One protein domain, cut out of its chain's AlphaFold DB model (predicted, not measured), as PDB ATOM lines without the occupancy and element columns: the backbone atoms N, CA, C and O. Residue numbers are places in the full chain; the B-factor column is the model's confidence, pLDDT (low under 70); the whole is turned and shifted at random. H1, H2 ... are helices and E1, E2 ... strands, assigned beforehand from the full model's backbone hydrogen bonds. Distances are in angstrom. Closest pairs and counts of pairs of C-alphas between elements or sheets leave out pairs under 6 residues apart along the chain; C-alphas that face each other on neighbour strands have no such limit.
ATOM      1  N   GLU A  64      -8.427  31.172  64.011       92.56
ATOM      2  CA  GLU A  64      -7.309  32.053  64.346       92.56
ATOM      3  C   GLU A  64      -6.174  31.897  63.331       92.56
ATOM      4  O   GLU A  64      -5.709  32.883  62.754       92.56
ATOM      5  N   ASN A  65      -5.786  30.653  63.032       90.75
ATOM      6  CA  ASN A  65      -4.762  30.382  62.029       90.75
ATOM      7  C   ASN A  65      -5.196  30.843  60.634       90.75
ATOM      8  O   ASN A  65      -4.388  31.415  59.898       90.75
ATOM      9  N   ARG A  66      -6.471  30.641  60.272       93.06
ATOM     10  CA  ARG A  66      -6.988  31.142  58.999       93.06
ATOM     11  C   ARG A  66      -6.894  32.660  58.921       93.06
ATOM     12  O   ARG A  66      -6.397  33.162  57.918       93.06
ATOM     13  N   SER A  67      -7.332  33.378  59.957       94.75
ATOM     14  CA  SER A  67      -7.276  34.845  59.978       94.75
ATOM     15  C   SER A  67      -5.849  35.350  59.773       94.75
ATOM     16  O   SER A  67      -5.617  36.191  58.910       94.75
ATOM     17  N   GLN A  68      -4.878  34.777  60.490       96.25
ATOM     18  CA  GLN A  68      -3.465  35.150  60.359       96.25
ATOM     19  C   GLN A  68      -2.936  34.918  58.937       96.25
ATOM     20  O   GLN A  68      -2.308  35.800  58.355       96.25
ATOM     21  N   ARG A  69      -3.235  33.757  58.339       95.12
ATOM     22  CA  ARG A  69      -2.820  33.433  56.966       95.12
ATOM     23  C   ARG A  69      -3.451  34.355  55.920       95.12
ATOM     24  O   ARG A  69      -2.790  34.683  54.935       95.12
ATOM     25  N   VAL A  70      -4.710  34.756  56.114       96.00
ATOM     26  CA  VAL A  70      -5.375  35.741  55.245       96.00
ATOM     27  C   VAL A  70      -4.666  37.089  55.356       96.00
ATOM     28  O   VAL A  70      -4.311  37.663  54.331       96.00
ATOM     29  N   ASP A  71      -4.383  37.562  56.570       95.69
ATOM     30  CA  ASP A  71      -3.702  38.844  56.786       95.69
ATOM     31  C   ASP A  71      -2.296  38.865  56.170       95.69
ATOM     32  O   ASP A  71      -1.895  39.845  55.539       95.69
ATOM     33  N   GLU A  72      -1.539  37.776  56.318       96.81
ATOM     34  CA  GLU A  72      -0.230  37.609  55.683       96.81
ATOM     35  C   GLU A  72      -0.317  37.636  54.153       96.81
ATOM     36  O   GLU A  72       0.515  38.269  53.496       96.81
ATOM     37  N   ALA A  73      -1.324  36.980  53.572       96.00
ATOM     38  CA  ALA A  73      -1.543  36.998  52.133       96.00
ATOM     39  C   ALA A  73      -1.944  38.395  51.638       96.00
ATOM     40  O   ALA A  73      -1.384  38.865  50.650       96.00
ATOM     41  N   CYS A  74      -2.828  39.099  52.351       94.50
ATOM     42  CA  CYS A  74      -3.228  40.472  52.029       94.50
ATOM     43  C   CYS A  74      -2.039  41.447  52.074       94.50
ATOM     44  O   CYS A  74      -1.887  42.282  51.180       94.50
ATOM     45  N   LYS A  75      -1.142  41.310  53.063       95.38
ATOM     46  CA  LYS A  75       0.104  42.097  53.121       95.38
ATOM     47  C   LYS A  75       0.970  41.862  51.886       95.38
ATOM     48  O   LYS A  75       1.375  42.819  51.237       95.38
ATOM     49  N   LYS A  76       1.170  40.599  51.501       96.44
ATOM     50  CA  LYS A  76       1.929  40.254  50.289       96.44
ATOM     51  C   LYS A  76       1.266  40.755  49.008       96.44
ATOM     52  O   LYS A  76       1.967  41.173  48.095       96.44
ATOM     53  N   ILE A  77      -0.064  40.748  48.928       95.56
ATOM     54  CA  ILE A  77      -0.788  41.343  47.795       95.56
ATOM     55  C   ILE A  77      -0.495  42.842  47.723       95.56
ATOM     56  O   ILE A  77      -0.165  43.335  46.652       95.56
ATOM     57  N   SER A  78      -0.523  43.543  48.855       93.19
ATOM     58  CA  SER A  78      -0.226  44.981  48.914       93.19
ATOM     59  C   SER A  78       1.226  45.308  48.531       93.19
ATOM     60  O   SER A  78       1.499  46.379  47.999       93.19
ATOM     61  N   GLU A  79       2.163  44.393  48.786       94.94
ATOM     62  CA  GLU A  79       3.569  44.517  48.373       94.94
ATOM     63  C   GLU A  79       3.777  44.249  46.872       94.94
ATOM     64  O   GLU A  79       4.608  44.898  46.238       94.94
ATOM     65  N   LEU A  80       3.045  43.286  46.302       94.69
ATOM     66  CA  LEU A  80       3.180  42.870  44.901       94.69
ATOM     67  C   LEU A  80       2.386  43.753  43.931       94.69
ATOM     68  O   LEU A  80       2.814  43.950  42.793       94.69
ATOM     69  N   TYR A  81       1.235  44.262  44.370       92.38
ATOM     70  CA  TYR A  81       0.276  44.997  43.551       92.38
ATOM     71  C   TYR A  81       0.083  46.409  44.129       92.38
ATOM     72  O   TYR A  81      -0.532  46.559  45.185       92.38
ATOM     73  N   PRO A  82       0.594  47.462  43.458       87.06
ATOM     74  CA  PRO A  82       0.554  48.840  43.966       87.06
ATOM     75  C   PRO A  82      -0.854  49.415  44.168       87.06
ATOM     76  O   PRO A  82      -1.034  50.359  44.932       87.06
ATOM     77  N   ASP A  83      -1.845  48.876  43.463       87.06
ATOM     78  CA  ASP A  83      -3.259  49.230  43.588       87.06
ATOM     79  C   ASP A  83      -3.980  48.429  44.686       87.06
ATOM     80  O   ASP A  83      -5.161  48.670  44.940       87.06
ATOM     81  N   GLY A  84      -3.281  47.500  45.353       83.81
ATOM     82  CA  GLY A  84      -3.815  46.615  46.389       83.81
ATOM     83  C   GLY A  84      -4.802  45.569  45.865       83.81
ATOM     84  O   GLY A  84      -5.400  44.848  46.663       83.81
ATOM     85  N   GLN A  85      -5.001  45.481  44.546       92.56
ATOM     86  CA  GLN A  85      -5.891  44.511  43.923       92.56
ATOM     87  C   GLN A  85      -5.061  43.389  43.311       92.56
ATOM     88  O   GLN A  85      -4.230  43.596  42.434       92.56
ATOM     89  N   GLY A  86      -5.293  42.163  43.761       93.31
ATOM     90  CA  GLY A  86      -4.462  41.061  43.315       93.31
ATOM     91  C   GLY A  86      -4.764  39.759  44.016       93.31
ATOM     92  O   GLY A  86      -5.745  39.615  44.742       93.31
ATOM     93  N   SER A  87      -3.928  38.771  43.732       95.06
ATOM     94  CA  SER A  87      -4.086  37.415  44.246       95.06
ATOM     95  C   SER A  87      -2.752  36.872  44.724       95.06
ATOM     96  O   SER A  87      -1.735  37.032  44.046       95.06
ATOM     97  N   TYR A  88      -2.759  36.204  45.872       95.56
ATOM     98  CA  TYR A  88      -1.593  35.521  46.410       95.56
ATOM     99  C   TYR A  88      -2.019  34.281  47.193       95.56
ATOM    100  O   TYR A  88      -2.792  34.373  48.143       95.56
ATOM    101  N   GLY A  89      -1.496  33.116  46.806       92.69
ATOM    102  CA  GLY A  89      -1.694  31.869  47.552       92.69
ATOM    103  C   GLY A  89      -3.162  31.476  47.765       92.69
ATOM    104  O   GLY A  89      -3.486  30.988  48.843       92.69
ATOM    105  N   GLY A  90      -4.031  31.734  46.781       92.94
ATOM    106  CA  GLY A  90      -5.468  31.442  46.856       92.94
ATOM    107  C   GLY A  90      -6.306  32.476  47.612       92.94
ATOM    108  O   GLY A  90      -7.506  32.287  47.778       92.94
ATOM    109  N   VAL A  91      -5.691  33.568  48.084       96.75
ATOM    110  CA  VAL A  91      -6.387  34.744  48.622       96.75
ATOM    111  C   VAL A  91      -6.456  35.808  47.536       96.75
ATOM    112  O   VAL A  91      -5.454  36.093  46.878       96.75
ATOM    113  N   HIS A  92      -7.626  36.410  47.364       95.81
ATOM    114  CA  HIS A  92      -7.909  37.402  46.337       95.81
ATOM    115  C   HIS A  92      -8.454  38.669  46.985       95.81
ATOM    116  O   HIS A  92      -9.509  38.644  47.620       95.81
ATOM    117  N   GLN A  93      -7.753  39.783  46.798       95.06
ATOM    118  CA  GLN A  93      -8.211  41.095  47.226       95.06
ATOM    119  C   GLN A  93      -8.834  41.801  46.029       95.06
ATOM    120  O   GLN A  93      -8.166  42.051  45.024       95.06
ATOM    121  N   ILE A  94     -10.131  42.085  46.122       93.12
ATOM    122  CA  ILE A  94     -10.909  42.678  45.039       93.12
ATOM    123  C   ILE A  94     -11.540  43.988  45.480       93.12
ATOM    124  O   ILE A  94     -12.042  44.121  46.596       93.12
ATOM    125  N   LYS A  95     -11.563  44.947  44.562       92.06
ATOM    126  CA  LYS A  95     -12.374  46.145  44.683       92.06
ATOM    127  C   LYS A  95     -13.648  45.960  43.866       92.06
ATOM    128  O   LYS A  95     -13.589  45.525  42.716       92.06
ATOM    129  N   TYR A  96     -14.792  46.271  44.458       89.12
ATOM    130  CA  TYR A  96     -16.085  46.195  43.786       89.12
ATOM    131  C   TYR A  96     -16.980  47.362  44.199       89.12
ATOM    132  O   TYR A  96     -16.886  47.882  45.311       89.12
ATOM    133  N   THR A  97     -17.858  47.785  43.293       92.00
ATOM    134  CA  THR A  97     -18.726  48.948  43.506       92.00
ATOM    135  C   THR A  97     -20.138  48.494  43.844       92.00
ATOM    136  O   THR A  97     -20.770  47.790  43.060       92.00
ATOM    137  N   VAL A  98     -20.655  48.935  44.992       87.81
ATOM    138  CA  VAL A  98     -22.041  48.687  45.417       87.81
ATOM    139  C   VAL A  98     -22.738  50.027  45.579       87.81
ATOM    140  O   VAL A  98     -22.285  50.873  46.345       87.81
ATOM    141  N   MET A  99     -23.828  50.234  44.833       88.94
ATOM    142  CA  MET A  99     -24.615  51.480  44.846       88.94
ATOM    143  C   MET A  99     -23.774  52.759  44.642       88.94
ATOM    144  O   MET A  99     -24.046  53.793  45.242       88.94
ATOM    145  N   GLY A 100     -22.734  52.688  43.803       88.50
ATOM    146  CA  GLY A 100     -21.845  53.821  43.518       88.50
ATOM    147  C   GLY A 100     -20.704  54.034  44.520       88.50
ATOM    148  O   GLY A 100     -19.850  54.877  44.262       88.50
ATOM    149  N   SER A 101     -20.636  53.256  45.606       89.06
ATOM    150  CA  SER A 101     -19.534  53.290  46.577       89.06
ATOM    151  C   SER A 101     -18.533  52.163  46.318       89.06
ATOM    152  O   SER A 101     -18.922  50.997  46.196       89.06
ATOM    153  N   GLU A 102     -17.240  52.495  46.265       89.81
ATOM    154  CA  GLU A 102     -16.165  51.499  46.190       89.81
ATOM    155  C   GLU A 102     -16.013  50.771  47.531       89.81
ATOM    156  O   GLU A 102     -15.874  51.398  48.581       89.81
ATOM    157  N   ASN A 103     -16.019  49.441  47.488       91.25
ATOM    158  CA  ASN A 103     -15.819  48.566  48.635       91.25
ATOM    159  C   ASN A 103     -14.685  47.577  48.355       91.25
ATOM    160  O   ASN A 103     -14.376  47.261  47.204       91.25
ATOM    161  N   TRP A 104     -14.087  47.077  49.434       91.50
ATOM    162  CA  TRP A 104     -13.060  46.043  49.393       91.50
ATOM    163  C   TRP A 104     -13.630  44.705  49.837       91.50
ATOM    164  O   TRP A 104     -14.369  44.629  50.816       91.50
ATOM    165  N   GLY A 105     -13.252  43.650  49.126       92.00
ATOM    166  CA  GLY A 105     -13.574  42.271  49.461       92.00
ATOM    167  C   GLY A 105     -12.323  41.417  49.472       92.00
ATOM    168  O   GLY A 105     -11.407  41.630  48.676       92.00
ATOM    169  N   VAL A 106     -12.318  40.433  50.363       94.44
ATOM    170  CA  VAL A 106     -11.327  39.363  50.374       94.44
ATOM    171  C   VAL A 106     -12.058  38.056  50.120       94.44
ATOM    172  O   VAL A 106     -13.010  37.722  50.823       94.44
ATOM    173  N   LEU A 107     -11.625  37.344  49.087       94.06
ATOM    174  CA  LEU A 107     -12.141  36.039  48.701       94.06
ATOM    175  C   LEU A 107     -11.025  35.007  48.833       94.06
ATOM    176  O   LEU A 107      -9.851  35.327  48.651       94.06
ATOM    177  N   THR A 108     -11.395  33.769  49.123       94.31
ATOM    178  CA  THR A 108     -10.466  32.642  49.208       94.31
ATOM    179  C   THR A 108     -10.949  31.509  48.316       94.31
ATOM    180  O   THR A 108     -12.153  31.297  48.167       94.31
ATOM    181  N   ASP A 109     -10.012  30.803  47.692       91.06
ATOM    182  CA  ASP A 109     -10.297  29.626  46.879       91.06
ATOM    183  C   ASP A 109      -9.902  28.323  47.596       91.06
ATOM    184  O   ASP A 109      -9.339  28.305  48.697       91.06
ATOM    185  N   ASN A 110     -10.172  27.193  46.940       87.69
ATOM    186  CA  ASN A 110      -9.852  25.876  47.482       87.69
ATOM    187  C   ASN A 110      -8.348  25.672  47.707       87.69
ATOM    188  O   ASN A 110      -7.985  24.861  48.554       87.69
ATOM    189  N   SER A 111      -7.465  26.370  46.988       88.00
ATOM    190  CA  SER A 111      -6.019  26.247  47.199       88.00
ATOM    191  C   SER A 111      -5.576  26.848  48.537       88.00
ATOM    192  O   SER A 111      -4.576  26.405  49.106       88.00
ATOM    193  N   PHE A 112      -6.345  27.808  49.062       91.19
ATOM    194  CA  PHE A 112      -6.147  28.375  50.389       91.19
ATOM    195  C   PHE A 112      -6.853  27.567  51.488       91.19
ATOM    196  O   PHE A 112      -6.254  27.312  52.536       91.19
ATOM    197  N   GLU A 113      -8.105  27.167  51.259       87.25
ATOM    198  CA  GLU A 113      -8.948  26.534  52.288       87.25
ATOM    199  C   GLU A 113      -8.695  25.028  52.458       87.25
ATOM    200  O   GLU A 113      -8.967  24.471  53.521       87.25
ATOM    201  N   SER A 114      -8.164  24.348  51.437       84.88
ATOM    202  CA  SER A 114      -7.943  22.900  51.505       84.88
ATOM    203  C   SER A 114      -6.709  22.546  52.326       84.88
ATOM    204  O   SER A 114      -5.655  23.181  52.232       84.88
TER     205      SER A 114
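What this domain is: This is residues 64 to 114 of the 165 residues of an uncharacterized protein of [Clostridium] clostridioforme 90A7 (UniProt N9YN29). A long helix, H1, lies slantwise over one face of a small three-stranded antiparallel sheet, and the hairpin of E2 and E3 runs on past it as a long arm whose tip, residues 97 to 102, stands free. The short helix H2 only grazes the sheet, at the end of the length away from that tip. The printed part has 51 residues, with two named helices and three named strands in the order H1, E1, E2, E3, H2; the sheet's order is E1, E2, E3, and the class is mixed, helices and strands. The whole is only just compact, close to loose, with a radius of gyration of the C-alphas of 11.5 A, and it is elongated, spanning 34 by 21 by 18 A.

Where its parts are: H1, residues 64 to 80, begins with C-alpha 64 at (-7.309, 32.053, 64.346) and is 24.6 A long from first to last C-alpha. E1 is residues 86 to 88. E2, residues 91 to 98, is 21.2 A long and ends with C-alpha 98 at (-22.041, 48.687, 45.417). E3, residues 101 to 108, is 22.7 A long. H2, residues 110 to 113, ends with C-alpha 113 at (-8.948, 26.534, 52.288).

How they stand to each other: The three strands form a meander, each strand the antiparallel neighbour of the one before, with E1 and E3 as edge strands. The hairpin of E1 and E2 has N 88 and O 91 within hydrogen-bond range, at 2.9 A; their directions stand at 156 degrees. The hairpin of E2 and E3 has N 94 and O 105 at 2.9 A and N 101 and O 98 at 3.0 A, with directions at 154 degrees. H1 is on the sheet in two layers, a helix on one face of a sheet, at a height over the sheet of 8.7 A. It lies over E1, and only just over E2 and E3, with 3 of its C-alphas falling on each of these two. On the local plane it runs slantwise to the strands, at 56 degrees to E1. The closest C-alphas of H1 and E1 are those of Ile 77 and Gly 86, 5.8 A apart; those of H1 and E2 are Ala 73 and Val 91, 6.4 A apart. H1 and H2 are near each other. The closest C-alphas of E2 and H2 are those of Val 91 and Phe 112, 6.6 A apart. In H1 every O i to N i+4 pair is within hydrogen-bond range; H2 is too short for such a pair.

The domain as a whole: The two C-alphas farthest apart are those of Gly 100 and Ser 114, at 34.8 A. The printed part has no cut, and its four links between elements are tight. The mean pLDDT of the printed part is 92.3, and no printed residue is under 70.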